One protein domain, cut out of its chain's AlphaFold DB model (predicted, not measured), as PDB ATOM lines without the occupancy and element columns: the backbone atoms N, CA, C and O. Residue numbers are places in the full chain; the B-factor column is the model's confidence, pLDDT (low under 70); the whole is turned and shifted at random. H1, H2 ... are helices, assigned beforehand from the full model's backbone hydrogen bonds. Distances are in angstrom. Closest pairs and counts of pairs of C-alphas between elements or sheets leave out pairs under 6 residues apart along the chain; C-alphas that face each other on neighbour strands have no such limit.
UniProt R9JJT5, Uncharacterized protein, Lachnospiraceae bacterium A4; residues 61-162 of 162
ATOM      1  N   GLU A  61     -37.812  31.897  37.401       92.62
ATOM      2  CA  GLU A  61     -38.856  31.532  36.445       92.62
ATOM      3  C   GLU A  61     -38.270  30.925  35.168       92.62
ATOM      4  O   GLU A  61     -38.795  29.925  34.688       92.62
ATOM      5  N   ASP A  62     -37.150  31.460  34.666       92.00
ATOM      6  CA  ASP A  62     -36.420  30.876  33.529       92.00
ATOM      7  C   ASP A  62     -35.978  29.426  33.808       92.00
ATOM      8  O   ASP A  62     -35.852  28.620  32.888       92.00
ATOM      9  N   TYR A  63     -35.756  29.088  35.082       92.62
ATOM     10  CA  TYR A  63     -35.435  27.734  35.534       92.62
ATOM     11  C   TYR A  63     -36.652  26.897  35.927       92.62
ATOM     12  O   TYR A  63     -36.481  25.729  36.264       92.62
ATOM     13  N   GLY A  64     -37.860  27.468  35.923       93.56
ATOM     14  CA  GLY A  64     -39.065  26.799  36.413       93.56
ATOM     15  C   GLY A  64     -39.075  26.553  37.929       93.56
ATOM     16  O   GLY A  64     -39.840  25.718  38.403       93.56
ATOM     17  N   ILE A  65     -38.245  27.263  38.702       95.56
ATOM     18  CA  ILE A  65     -38.126  27.073  40.153       95.56
ATOM     19  C   ILE A  65     -39.078  28.029  40.871       95.56
ATOM     20  O   ILE A  65     -38.864  29.241  40.886       95.56
ATOM     21  N   THR A  66     -40.108  27.482  41.519       97.25
ATOM     22  CA  THR A  66     -41.018  28.258  42.376       97.25
ATOM     23  C   THR A  66     -40.428  28.473  43.780       97.25
ATOM     24  O   THR A  66     -39.485  27.773  44.171       97.25
ATOM     25  N   PRO A  67     -40.966  29.410  44.586       97.00
ATOM     26  CA  PRO A  67     -40.551  29.583  45.980       97.00
ATOM     27  C   PRO A  67     -40.684  28.309  46.828       97.00
ATOM     28  O   PRO A  67     -39.807  28.020  47.645       97.00
ATOM     29  N   GLU A  68     -41.742  27.528  46.613       97.44
ATOM     30  CA  GLU A  68     -41.985  26.256  47.299       97.44
ATOM     31  C   GLU A  68     -40.905  25.244  46.924       97.44
ATOM     32  O   GLU A  68     -40.265  24.661  47.802       97.44
ATOM     33  N   ARG A  69     -40.615  25.110  45.623       97.12
ATOM     34  CA  ARG A  69     -39.556  24.218  45.150       97.12
ATOM     35  C   ARG A  69     -38.191  24.628  45.693       97.12
ATOM     36  O   ARG A  69     -37.421  23.787  46.147       97.12
ATOM     37  N   LEU A  70     -37.892  25.924  45.726       97.00
ATOM     38  CA  LEU A  70     -36.655  26.433  46.319       97.00
ATOM     39  C   LEU A  70     -36.536  26.077  47.810       97.00
ATOM     40  O   LEU A  70     -35.436  25.772  48.286       97.00
ATOM     41  N   HIS A  71     -37.647  26.104  48.552       96.75
ATOM     42  CA  HIS A  71     -37.676  25.692  49.954       96.75
ATOM     43  C   HIS A  71     -37.335  24.203  50.108       96.75
ATOM     44  O   HIS A  71     -36.472  23.858  50.919       96.75
ATOM     45  N   GLU A  72     -37.925  23.337  49.281       96.38
ATOM     46  CA  GLU A  72     -37.612  21.902  49.245       96.38
ATOM     47  C   GLU A  72     -36.131  21.648  48.945       96.38
ATOM     48  O   GLU A  72     -35.449  20.947  49.699       96.38
ATOM     49  N   LEU A  73     -35.603  22.267  47.882       96.56
ATOM     50  CA  LEU A  73     -34.200  22.128  47.489       96.56
ATOM     51  C   LEU A  73     -33.257  22.622  48.597       96.56
ATOM     52  O   LEU A  73     -32.223  22.012  48.860       96.56
ATOM     53  N   THR A  74     -33.623  23.702  49.293       96.88
ATOM     54  CA  THR A  74     -32.863  24.193  50.453       96.88
ATOM     55  C   THR A  74     -32.857  23.169  51.588       96.88
ATOM     56  O   THR A  74     -31.809  22.940  52.198       96.88
ATOM     57  N   GLY A  75     -33.996  22.523  51.857       96.25
ATOM     58  CA  GLY A  75     -34.097  21.428  52.823       96.25
ATOM     59  C   GLY A  75     -33.191  20.249  52.462       96.25
ATOM     60  O   GLY A  75     -32.478  19.734  53.323       96.25
ATOM     61  N   ILE A  76     -33.130  19.883  51.181       93.94
ATOM     62  CA  ILE A  76     -32.247  18.825  50.667       93.94
ATOM     63  C   ILE A  76     -30.776  19.163  50.920       93.94
ATOM     64  O   ILE A  76     -30.058  18.341  51.489       93.94
ATOM     65  N   VAL A  77     -30.340  20.379  50.579       95.25
ATOM     66  CA  VAL A  77     -28.955  20.827  50.812       95.25
ATOM     67  C   VAL A  77     -28.589  20.790  52.300       95.25
ATOM     68  O   VAL A  77     -27.472  20.422  52.653       95.25
ATOM     69  N   ARG A  78     -29.529  21.139  53.184       95.12
ATOM     70  CA  ARG A  78     -29.324  21.115  54.643       95.12
ATOM     71  C   ARG A  78     -29.381  19.726  55.263       95.12
ATOM     72  O   ARG A  78     -28.845  19.542  56.346       95.12
ATOM     73  N   SER A  79     -30.030  18.768  54.606       92.06
ATOM     74  CA  SER A  79     -30.201  17.409  55.131       92.06
ATOM     75  C   SER A  79     -28.935  16.552  55.067       92.06
ATOM     76  O   SER A  79     -28.921  15.465  55.632       92.06
ATOM     77  N   GLU A  80     -27.914  16.993  54.323       86.88
ATOM     78  CA  GLU A  80     -26.629  16.303  54.084       86.88
ATOM     79  C   GLU A  80     -26.726  14.916  53.415       86.88
ATOM     80  O   GLU A  80     -25.728  14.320  53.017       86.88
ATOM     81  N   LYS A  81     -27.945  14.423  53.173       88.88
ATOM     82  CA  LYS A  81     -28.229  13.129  52.540       88.88
ATOM     83  C   LYS A  81     -27.708  13.019  51.100       88.88
ATOM     84  O   LYS A  81     -27.499  11.914  50.609       88.88
ATOM     85  N   TYR A  82     -27.521  14.151  50.424       90.25
ATOM     86  CA  TYR A  82     -27.128  14.229  49.014       90.25
ATOM     87  C   TYR A  82     -25.851  15.055  48.806       90.25
ATOM     88  O   TYR A  82     -25.704  15.715  47.780       90.25
ATOM     89  N   ASP A  83     -24.921  15.038  49.766       92.75
ATOM     90  CA  ASP A  83     -23.726  15.894  49.747       92.75
ATOM     91  C   ASP A  83     -22.871  15.745  48.473       92.75
ATOM     92  O   ASP A  83     -22.371  16.744  47.954       92.75
ATOM     93  N   SER A  84     -22.756  14.539  47.902       94.88
ATOM     94  CA  SER A  84     -22.032  14.324  46.637       94.88
ATOM     95  C   SER A  84     -22.697  15.036  45.451       94.88
ATOM     96  O   SER A  84     -22.022  15.704  44.665       94.88
ATOM     97  N   MET A  85     -24.024  14.945  45.349       95.38
ATOM     98  CA  MET A  85     -24.827  15.626  44.331       95.38
ATOM     99  C   MET A  85     -24.786  17.144  44.525       95.38
ATOM    100  O   MET A  85     -24.591  17.880  43.562       95.38
ATOM    101  N   VAL A  86     -24.910  17.613  45.769       96.81
ATOM    102  CA  VAL A  86     -24.831  19.035  46.126       96.81
ATOM    103  C   VAL A  86     -23.465  19.610  45.753       96.81
ATOM    104  O   VAL A  86     -23.395  20.661  45.117       96.81
ATOM    105  N   LEU A  87     -22.376  18.913  46.084       96.81
ATOM    106  CA  LEU A  87     -21.026  19.338  45.723       96.81
ATOM    107  C   LEU A  87     -20.827  19.373  44.203       96.81
ATOM    108  O   LEU A  87     -20.276  20.343  43.682       96.81
ATOM    109  N   SER A  88     -21.302  18.346  43.494       96.31
ATOM    110  CA  SER A  88     -21.250  18.284  42.030       96.31
ATOM    111  C   SER A  88     -22.011  19.450  41.386       96.31
ATOM    112  O   SER A  88     -21.466  20.153  40.536       96.31
ATOM    113  N   ALA A  89     -23.233  19.729  41.849       96.38
ATOM    114  CA  ALA A  89     -24.043  20.846  41.368       96.38
ATOM    115  C   ALA A  89     -23.374  22.205  41.629       96.38
ATOM    116  O   ALA A  89     -23.390  23.078  40.761       96.38
ATOM    117  N   ALA A  90     -22.750  22.385  42.797       97.12
ATOM    118  CA  ALA A  90     -22.044  23.619  43.139       97.12
ATOM    119  C   ALA A  90     -20.822  23.845  42.241       97.12
ATOM    120  O   ALA A  90     -20.673  24.933  41.690       97.12
ATOM    121  N   ARG A  91     -20.002  22.809  42.027       96.38
ATOM    122  CA  ARG A  91     -18.851  22.849  41.110       96.38
ATOM    123  C   ARG A  91     -19.260  23.118  39.667       96.38
ATOM    124  O   ARG A  91     -18.654  23.942  38.990       96.38
ATOM    125  N   LYS A  92     -20.347  22.484  39.216       94.81
ATOM    126  CA  LYS A  92     -20.919  22.713  37.884       94.81
ATOM    127  C   LYS A  92     -21.402  24.157  37.703       94.81
ATOM    128  O   LYS A  92     -21.335  24.679  36.593       94.81
ATOM    129  N   ALA A  93     -21.908  24.793  38.763       94.19
ATOM    130  CA  ALA A  93     -22.332  26.191  38.730       94.19
ATOM    131  C   ALA A  93     -21.140  27.156  38.704       94.19
ATOM    132  O   ALA A  93     -21.122  28.065  37.876       94.19
ATOM    133  N   ASP A  94     -20.164  26.956  39.589       95.06
ATOM    134  CA  ASP A  94     -18.872  27.644  39.568       95.06
ATOM    135  C   ASP A  94     -17.857  26.877  40.431       95.06
ATOM    136  O   ASP A  94     -18.022  26.752  41.647       95.06
ATOM    137  N   GLU A  95     -16.782  26.393  39.809       94.69
ATOM    138  CA  GLU A  95     -15.756  25.589  40.486       94.69
ATOM    139  C   GLU A  95     -15.083  26.354  41.636       94.69
ATOM    140  O   GLU A  95     -14.830  25.794  42.701       94.69
ATOM    141  N   SER A  96     -14.817  27.650  41.447       94.94
ATOM    142  CA  SER A  96     -14.061  28.463  42.409       94.94
ATOM    143  C   SER A  96     -14.915  28.940  43.583       94.94
ATOM    144  O   SER A  96     -14.384  29.201  44.659       94.94
ATOM    145  N   ALA A  97     -16.228  29.076  43.391       95.94
ATOM    146  CA  ALA A  97     -17.158  29.531  44.420       95.94
ATOM    147  C   ALA A  97     -17.956  28.399  45.084       95.94
ATOM    148  O   ALA A  97     -18.720  28.673  46.014       95.94
ATOM    149  N   ALA A  98     -17.796  27.146  44.644       97.06
ATOM    150  CA  ALA A  98     -18.597  26.006  45.094       97.06
ATOM    151  C   ALA A  98     -18.713  25.915  46.626       97.06
ATOM    152  O   ALA A  98     -19.818  25.814  47.164       97.06
ATOM    153  N   GLY A  99     -17.588  26.031  47.341       96.75
ATOM    154  CA  GLY A  99     -17.564  25.987  48.806       96.75
ATOM    155  C   GLY A  99     -18.383  27.108  49.455       96.75
ATOM    156  O   GLY A  99     -19.197  26.853  50.344       96.75
ATOM    157  N   HIS A 100     -18.234  28.347  48.977       97.75
ATOM    158  CA  HIS A 100     -18.976  29.504  49.491       97.75
ATOM    159  C   HIS A 100     -20.478  29.422  49.190       97.75
ATOM    160  O   HIS A 100     -21.293  29.839  50.014       97.75
ATOM    161  N   ILE A 101     -20.860  28.867  48.035       97.94
ATOM    162  CA  ILE A 101     -22.265  28.664  47.657       97.94
ATOM    163  C   ILE A 101     -22.934  27.657  48.595       97.94
ATOM    164  O   ILE A 101     -23.996  27.953  49.151       97.94
ATOM    165  N   ILE A 102     -22.293  26.508  48.834       97.19
ATOM    166  CA  ILE A 102     -22.799  25.490  49.767       97.19
ATOM    167  C   ILE A 102     -22.896  26.073  51.181       97.19
ATOM    168  O   ILE A 102     -23.947  25.957  51.814       97.19
ATOM    169  N   MET A 103     -21.847  26.762  51.648       96.69
ATOM    170  CA  MET A 103     -21.816  27.417  52.962       96.69
ATOM    171  C   MET A 103     -22.982  28.401  53.136       96.69
ATOM    172  O   MET A 103     -23.685  28.355  54.144       96.69
ATOM    173  N   SER A 104     -23.246  29.248  52.135       97.19
ATOM    174  CA  SER A 104     -24.361  30.202  52.164       97.19
ATOM    175  C   SER A 104     -25.720  29.533  52.341       97.19
ATOM    176  O   SER A 104     -26.563  30.027  53.091       97.19
ATOM    177  N   VAL A 105     -25.953  28.408  51.667       96.75
ATOM    178  CA  VAL A 105     -27.240  27.708  51.731       96.75
ATOM    179  C   VAL A 105     -27.379  26.913  53.030       96.75
ATOM    180  O   VAL A 105     -28.401  27.059  53.716       96.75
ATOM    181  N   LYS A 106     -26.352  26.128  53.395       95.56
ATOM    182  CA  LYS A 106     -26.344  25.313  54.619       95.56
ATOM    183  C   LYS A 106     -26.537  26.187  55.857       95.56
ATOM    184  O   LYS A 106     -27.452  25.937  56.634       95.56
ATOM    185  N   GLU A 107     -25.772  27.268  55.980       95.50
ATOM    186  CA  GLU A 107     -25.809  28.139  57.161       95.50
ATOM    187  C   GLU A 107     -26.838  29.276  57.077       95.50
ATOM    188  O   GLU A 107     -26.967  30.063  58.011       95.50
ATOM    189  N   ASN A 108     -27.578  29.387  55.969       95.44
ATOM    190  CA  ASN A 108     -28.512  30.490  55.724       95.44
ATOM    191  C   ASN A 108     -27.867  31.889  55.761       95.44
ATOM    192  O   ASN A 108     -28.494  32.855  56.200       95.44
ATOM    193  N   VAL A 109     -26.614  32.012  55.321       96.62
ATOM    194  CA  VAL A 109     -25.859  33.271  55.393       96.62
ATOM    195  C   VAL A 109     -25.833  34.004  54.058       96.62
ATOM    196  O   VAL A 109     -25.756  33.398  52.984       96.62
ATOM    197  N   SER A 110     -25.898  35.334  54.125       97.12
ATOM    198  CA  SER A 110     -25.848  36.206  52.950       97.12
ATOM    199  C   SER A 110     -24.421  36.381  52.422       97.12
ATOM    200  O   SER A 110     -23.447  36.084  53.120       97.12
ATOM    201  N   TYR A 111     -24.291  36.921  51.205       97.44
ATOM    202  CA  TYR A 111     -22.988  37.279  50.635       97.44
ATOM    203  C   TYR A 111     -22.217  38.241  51.550       97.44
ATOM    204  O   TYR A 111     -21.035  38.044  51.794       97.44
ATOM    205  N   GLU A 112     -22.891  39.241  52.119       97.69
ATOM    206  CA  GLU A 112     -22.280  40.250  52.997       97.69
ATOM    207  C   GLU A 112     -21.724  39.617  54.275       97.69
ATOM    208  O   GLU A 112     -20.672  40.010  54.773       97.69
ATOM    209  N   THR A 113     -22.406  38.593  54.791       97.69
ATOM    210  CA  THR A 113     -21.924  37.846  55.956       97.69
ATOM    211  C   THR A 113     -20.669  37.049  55.606       97.69
ATOM    212  O   THR A 113     -19.716  37.029  56.387       97.69
ATOM    213  N   LEU A 114     -20.633  36.418  54.429       97.25
ATOM    214  CA  LEU A 114     -19.433  35.737  53.941       97.25
ATOM    215  C   LEU A 114     -18.285  36.729  53.704       97.25
ATOM    216  O   LEU A 114     -17.159  36.467  54.112       97.25
ATOM    217  N   GLU A 115     -18.564  37.893  53.125       96.81
ATOM    218  CA  GLU A 115     -17.575  38.948  52.897       96.81
ATOM    219  C   GLU A 115     -16.980  39.461  54.218       96.81
ATOM    220  O   GLU A 115     -15.762  39.600  54.339       96.81
ATOM    221  N   ALA A 116     -17.806  39.637  55.256       97.25
ATOM    222  CA  ALA A 116     -17.337  39.981  56.597       97.25
ATOM    223  C   ALA A 116     -16.461  38.876  57.216       97.25
ATOM    224  O   ALA A 116     -15.438  39.164  57.841       97.25
ATOM    225  N   ARG A 117     -16.818  37.598  57.020       97.56
ATOM    226  CA  ARG A 117     -15.991  36.460  57.460       97.56
ATOM    227  C   ARG A 117     -14.651  36.419  56.731       97.56
ATOM    228  O   ARG A 117     -13.635  36.162  57.371       97.56
ATOM    229  N   GLN A 118     -14.641  36.704  55.432       96.44
ATOM    230  CA  GLN A 118     -13.418  36.799  54.642       96.44
ATOM    231  C   GLN A 118     -12.533  37.945  55.145       96.44
ATOM    232  O   GLN A 118     -11.341  37.746  55.360       96.44
ATOM    233  N   ALA A 119     -13.106  39.131  55.379       96.12
ATOM    234  CA  ALA A 119     -12.376  40.282  55.915       96.12
ATOM    235  C   ALA A 119     -11.775  40.004  57.305       96.12
ATOM    236  O   ALA A 119     -10.693  40.489  57.621       96.12
ATOM    237  N   ALA A 120     -12.448  39.176  58.108       96.75
ATOM    238  CA  ALA A 120     -11.957  38.695  59.397       96.75
ATOM    239  C   ALA A 120     -10.967  37.512  59.295       96.75
ATOM    240  O   ALA A 120     -10.567  36.979  60.328       96.75
ATOM    241  N   GLY A 121     -10.610  37.058  58.087       96.25
ATOM    242  CA  GLY A 121      -9.700  35.928  57.866       96.25
ATOM    243  C   GLY A 121     -10.270  34.556  58.245       96.25
ATOM    244  O   GLY A 121      -9.507  33.610  58.411       96.25
ATOM    245  N   LYS A 122     -11.594  34.431  58.411       96.50
ATOM    246  CA  LYS A 122     -12.261  33.185  58.840       96.50
ATOM    247  C   LYS A 122     -12.539  32.212  57.698       96.50
ATOM    248  O   LYS A 122     -12.755  31.033  57.949       96.50
ATOM    249  N   ILE A 123     -12.604  32.717  56.471       96.44
ATOM    250  CA  ILE A 123     -12.828  31.923  55.262       96.44
ATOM    251  C   ILE A 123     -11.897  32.401  54.154       96.44
ATOM    252  O   ILE A 123     -11.419  33.539  54.172       96.44
ATOM    253  N   GLU A 124     -11.681  31.535  53.170       95.00
ATOM    254  CA  GLU A 124     -10.942  31.876  51.961       95.00
ATOM    255  C   GLU A 124     -11.652  32.948  51.129       95.00
ATOM    256  O   GLU A 124     -12.855  33.200  51.267       95.00
ATOM    257  N   ARG A 125     -10.888  33.563  50.224       95.12
ATOM    258  CA  ARG A 125     -11.376  34.603  49.324       95.12
ATOM    259  C   ARG A 125     -12.527  34.091  48.454       95.12
ATOM    260  O   ARG A 125     -12.373  33.125  47.717       95.12
ATOM    261  N   ILE A 126     -13.640  34.814  48.469       94.62
ATOM    262  CA  ILE A 126     -14.783  34.606  47.586       94.62
ATOM    263  C   ILE A 126     -14.381  35.043  46.172       94.62
ATOM    264  O   ILE A 126     -13.949  36.179  45.949       94.62
ATOM    265  N   ALA A 127     -14.503  34.129  45.210       92.69
ATOM    266  CA  ALA A 127     -14.082  34.357  43.826       92.69
ATOM    267  C   ALA A 127     -15.015  35.302  43.040       92.69
ATOM    268  O   ALA A 127     -14.629  35.832  41.996       92.69
ATOM    269  N   LEU A 128     -16.232  35.529  43.541       94.00
ATOM    270  CA  LEU A 128     -17.309  36.234  42.848       94.00
ATOM    271  C   LEU A 128     -17.667  37.547  43.539       94.00
ATOM    272  O   LEU A 128     -17.659  37.642  44.763       94.00
ATOM    273  N   GLY A 129     -18.065  38.543  42.747       94.19
ATOM    274  CA  GLY A 129     -18.754  39.720  43.274       94.19
ATOM    275  C   GLY A 129     -20.213  39.410  43.624       94.19
ATOM    276  O   GLY A 129     -20.796  38.460  43.101       94.19
ATOM    277  N   ARG A 130     -20.834  40.258  44.452       95.56
ATOM    278  CA  ARG A 130     -22.206  40.088  44.974       95.56
ATOM    279  C   ARG A 130     -23.239  39.631  43.935       95.56
ATOM    280  O   ARG A 130     -23.973  38.678  44.174       95.56
ATOM    281  N   SER A 131     -23.332  40.308  42.791       93.31
ATOM    282  CA  SER A 131     -24.343  39.985  41.770       93.31
ATOM    283  C   SER A 131     -24.113  38.616  41.130       93.31
ATOM    284  O   SER A 131     -25.066  37.856  40.960       93.31
ATOM    285  N   ASP A 132     -22.855  38.291  40.821       94.31
ATOM    286  CA  ASP A 132     -22.481  36.994  40.253       94.31
ATOM    287  C   ASP A 132     -22.714  35.876  41.271       94.31
ATOM    288  O   ASP A 132     -23.251  34.836  40.908       94.31
ATOM    289  N   PHE A 133     -22.419  36.117  42.552       97.19
ATOM    290  CA  PHE A 133     -22.667  35.161  43.631       97.19
ATOM    291  C   PHE A 133     -24.129  34.704  43.675       97.19
ATOM    292  O   PHE A 133     -24.413  33.508  43.672       97.19
ATOM    293  N   TYR A 134     -25.081  35.642  43.662       96.50
ATOM    294  CA  TYR A 134     -26.500  35.284  43.672       96.50
ATOM    295  C   TYR A 134     -26.964  34.640  42.362       96.50
ATOM    296  O   TYR A 134     -27.870  33.812  42.393       96.50
ATOM    297  N   GLY A 135     -26.354  34.987  41.227       96.06
ATOM    298  CA  GLY A 135     -26.619  34.316  39.955       96.06
ATOM    299  C   GLY A 135     -26.129  32.870  39.923       96.06
ATOM    300  O   GLY A 135     -26.883  31.972  39.554       96.06
ATOM    301  N   VAL A 136     -24.910  32.623  40.399       96.56
ATOM    302  CA  VAL A 136     -24.352  31.274  40.559       96.56
ATOM    303  C   VAL A 136     -25.166  30.474  41.570       96.56
ATOM    304  O   VAL A 136     -25.459  29.311  41.324       96.56
ATOM    305  N   ARG A 137     -25.626  31.094  42.665       97.19
ATOM    306  CA  ARG A 137     -26.509  30.437  43.639       97.19
ATOM    307  C   ARG A 137     -27.829  29.983  43.008       97.19
ATOM    308  O   ARG A 137     -28.290  28.898  43.340       97.19
ATOM    309  N   ARG A 138     -28.421  30.758  42.087       97.38
ATOM    310  CA  ARG A 138     -29.600  30.318  41.312       97.38
ATOM    311  C   ARG A 138     -29.281  29.125  40.419       97.38
ATOM    312  O   ARG A 138     -29.970  28.113  40.487       97.38
ATOM    313  N   LEU A 139     -28.208  29.233  39.636       96.56
ATOM    314  CA  LEU A 139     -27.756  28.170  38.736       96.56
ATOM    315  C   LEU A 139     -27.446  26.862  39.492       96.56
ATOM    316  O   LEU A 139     -27.778  25.778  39.027       96.56
ATOM    317  N   PHE A 140     -26.871  26.966  40.688       97.62
ATOM    318  CA  PHE A 140     -26.646  25.844  41.598       97.62
ATOM    319  C   PHE A 140     -27.943  25.102  41.941       97.62
ATOM    320  O   PHE A 140     -27.998  23.881  41.813       97.62
ATOM    321  N   PHE A 141     -28.998  25.823  42.332       97.69
ATOM    322  CA  PHE A 141     -30.289  25.204  42.640       97.69
ATOM    323  C   PHE A 141     -30.933  24.555  41.414       97.69
ATOM    324  O   PHE A 141     -31.479  23.465  41.537       97.69
ATOM    325  N   HIS A 142     -30.800  25.164  40.235       96.69
ATOM    326  CA  HIS A 142     -31.224  24.545  38.979       96.69
ATOM    327  C   HIS A 142     -30.516  23.211  38.709       96.69
ATOM    328  O   HIS A 142     -31.158  22.235  38.331       96.69
ATOM    329  N   TYR A 143     -29.208  23.120  38.964       96.69
ATOM    330  CA  TYR A 143     -28.492  21.855  38.801       96.69
ATOM    331  C   TYR A 143     -28.855  20.796  39.838       96.69
ATOM    332  O   TYR A 143     -28.854  19.614  39.499       96.69
ATOM    333  N   ILE A 144     -29.194  21.190  41.068       96.75
ATOM    334  CA  ILE A 144     -29.768  20.251  42.039       96.75
ATOM    335  C   ILE A 144     -31.111  19.734  41.530       96.75
ATOM    336  O   ILE A 144     -31.360  18.534  41.600       96.75
ATOM    337  N   ASP A 145     -31.963  20.624  41.025       96.19
ATOM    338  CA  ASP A 145     -33.300  20.265  40.563       96.19
ATOM    339  C   ASP A 145     -33.249  19.244  39.416       96.19
ATOM    340  O   ASP A 145     -33.877  18.192  39.512       96.19
ATOM    341  N   ILE A 146     -32.390  19.481  38.415       93.62
ATOM    342  CA  ILE A 146     -32.125  18.522  37.328       93.62
ATOM    343  C   ILE A 146     -31.654  17.173  37.885       93.62
ATOM    344  O   ILE A 146     -32.223  16.136  37.548       93.62
ATOM    345  N   ALA A 147     -30.635  17.177  38.748       93.25
ATOM    346  CA  ALA A 147     -30.057  15.940  39.268       93.25
ATOM    347  C   ALA A 147     -31.074  15.124  40.088       93.25
ATOM    348  O   ALA A 147     -31.085  13.895  40.037       93.25
ATOM    349  N   LEU A 148     -31.966  15.792  40.824       92.88
ATOM    350  CA  LEU A 148     -33.047  15.124  41.547       92.88
ATOM    351  C   LEU A 148     -34.074  14.503  40.602       92.88
ATOM    352  O   LEU A 148     -34.491  13.371  40.849       92.88
ATOM    353  N   SER A 149     -34.461  15.207  39.537       90.50
ATOM    354  CA  SER A 149     -35.363  14.665  38.519       90.50
ATOM    355  C   SER A 149     -34.773  13.426  37.841       90.50
ATOM    356  O   SER A 149     -35.485  12.439  37.667       90.50
ATOM    357  N   GLU A 150     -33.472  13.425  37.541       89.19
ATOM    358  CA  GLU A 150     -32.761  12.265  36.979       89.19
ATOM    359  C   GLU A 150     -32.768  11.063  37.942       89.19
ATOM    360  O   GLU A 150     -33.086   9.942  37.542       89.19
ATOM    361  N   ILE A 151     -32.497  11.287  39.234       88.62
ATOM    362  CA  ILE A 151     -32.542  10.231  40.263       88.62
ATOM    363  C   ILE A 151     -33.959   9.659  40.417       88.62
ATOM    364  O   ILE A 151     -34.128   8.459  40.644       88.62
ATOM    365  N   GLN A 152     -34.984  10.509  40.354       86.81
ATOM    366  CA  GLN A 152     -36.379  10.084  40.465       86.81
ATOM    367  C   GLN A 152     -36.825   9.280  39.239       86.81
ATOM    368  O   GLN A 152     -37.474   8.248  39.408       86.81
ATOM    369  N   ALA A 153     -36.425   9.703  38.037       82.81
ATOM    370  CA  ALA A 153     -36.697   8.980  36.800       82.81
ATOM    371  C   ALA A 153     -36.046   7.586  36.803       82.81
ATOM    372  O   ALA A 153     -36.744   6.593  36.602       82.81
ATOM    373  N   GLY A 154     -34.760   7.482  37.158       78.81
ATOM    374  CA  GLY A 154     -34.057   6.191  37.217       78.81
ATOM    375  C   GLY A 154     -34.697   5.187  38.184       78.81
ATOM    376  O   GLY A 154     -34.855   4.016  37.856       78.81
ATOM    377  N   LYS A 155     -35.184   5.650  39.344       75.94
ATOM    378  CA  LYS A 155     -35.922   4.791  40.292       75.94
ATOM    379  C   LYS A 155     -37.253   4.288  39.734       75.94
ATOM    380  O   LYS A 155     -37.673   3.188  40.069       75.94
ATOM    381  N   SER A 156     -37.937   5.092  38.922       64.19
ATOM    382  CA  SER A 156     -39.204   4.684  38.307       64.19
ATOM    383  C   SER A 156     -39.013   3.639  37.201       64.19
ATOM    384  O   SER A 156     -39.873   2.779  37.021       64.19
ATOM    385  N   GLU A 157     -37.872   3.658  36.511       64.38
ATOM    386  CA  GLU A 157     -37.521   2.657  35.497       64.38
ATOM    387  C   GLU A 157     -37.116   1.312  36.118       64.38
ATOM    388  O   GLU A 157     -37.495   0.266  35.598       64.38
ATOM    389  N   GLU A 158     -36.416   1.316  37.257       61.53
ATOM    390  CA  GLU A 158     -36.079   0.089  37.997       61.53
ATOM    391  C   GLU A 158     -37.322  -0.625  38.553       61.53
ATOM    392  O   GLU A 158     -37.381  -1.851  38.543       61.53
ATOM    393  N   VAL A 159     -38.338   0.126  38.999       68.06
ATOM    394  CA  VAL A 159     -39.594  -0.437  39.532       68.06
ATOM    395  C   VAL A 159     -40.504  -0.988  38.429       68.06
ATOM    396  O   VAL A 159     -41.224  -1.948  38.668       68.06
ATOM    397  N   ASN A 160     -40.481  -0.410  37.224       58.94
ATOM    398  CA  ASN A 160     -41.307  -0.885  36.105       58.94
ATOM    399  C   ASN A 160     -40.703  -2.089  35.357       58.94
ATOM    400  O   ASN A 160     -41.415  -2.740  34.596       58.94
ATOM    401  N   ASN A 161     -39.412  -2.376  35.553       59.19
ATOM    402  CA  ASN A 161     -38.688  -3.465  34.886       59.19
ATOM    403  C   ASN A 161     -38.392  -4.674  35.802       59.19
ATOM    404  O   ASN A 161     -37.670  -5.579  35.375       59.19
ATOM    405  N   GLY A 162     -38.910  -4.690  37.036       48.28
ATOM    406  CA  GLY A 162     -38.800  -5.800  37.997       48.28
ATOM    407  C   GLY A 162     -40.142  -6.462  38.269       48.28
ATOM    408  O   GLY A 162     -40.142  -7.700  38.452       48.28
TER     409      GLY A 162
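AT A GLANCE: This is residues 61 to 162 of the 162 residues of an uncharacterized protein of Lachnospiraceae bacterium A4 (UniProt R9JJT5). One long helix, H5, makes the long axis; H1, H2 and H3 cross it and pack on it, H4 sits near its first residues, and residues 149 to 162 stick out as an arm. The printed part has 102 residues with five named helices, H1 to H5, and no named strand: all helix. It is only just compact, close to loose, with radius of gyration of the C-alphas 15.2 A, spanning 56 by 26 by 21 A.

IN THESE COORDINATES: H5, residues 130 to 160, runs 46.1 A from C-alpha 130 at (-22.206, 40.088, 44.974) to C-alpha 160 at (-41.307, -0.885, 36.105). H1 is residues 67 to 78, H2 83 to 93, H3 98 to 106 and H4 111 to 119.

HOW THE PARTS SIT: H5 touches H2 at a steep tilt of 50 degrees, opposite ways; their closest C-alphas, Ala 93 and Phe 140, are 5.2 A apart. H1 and H4 are apart. In all five helices every O i to N i+4 pair is within hydrogen-bond range.

THE WHOLE: The printed part has no cut and no long link. Residues 156 to 162 have pLDDT under 70.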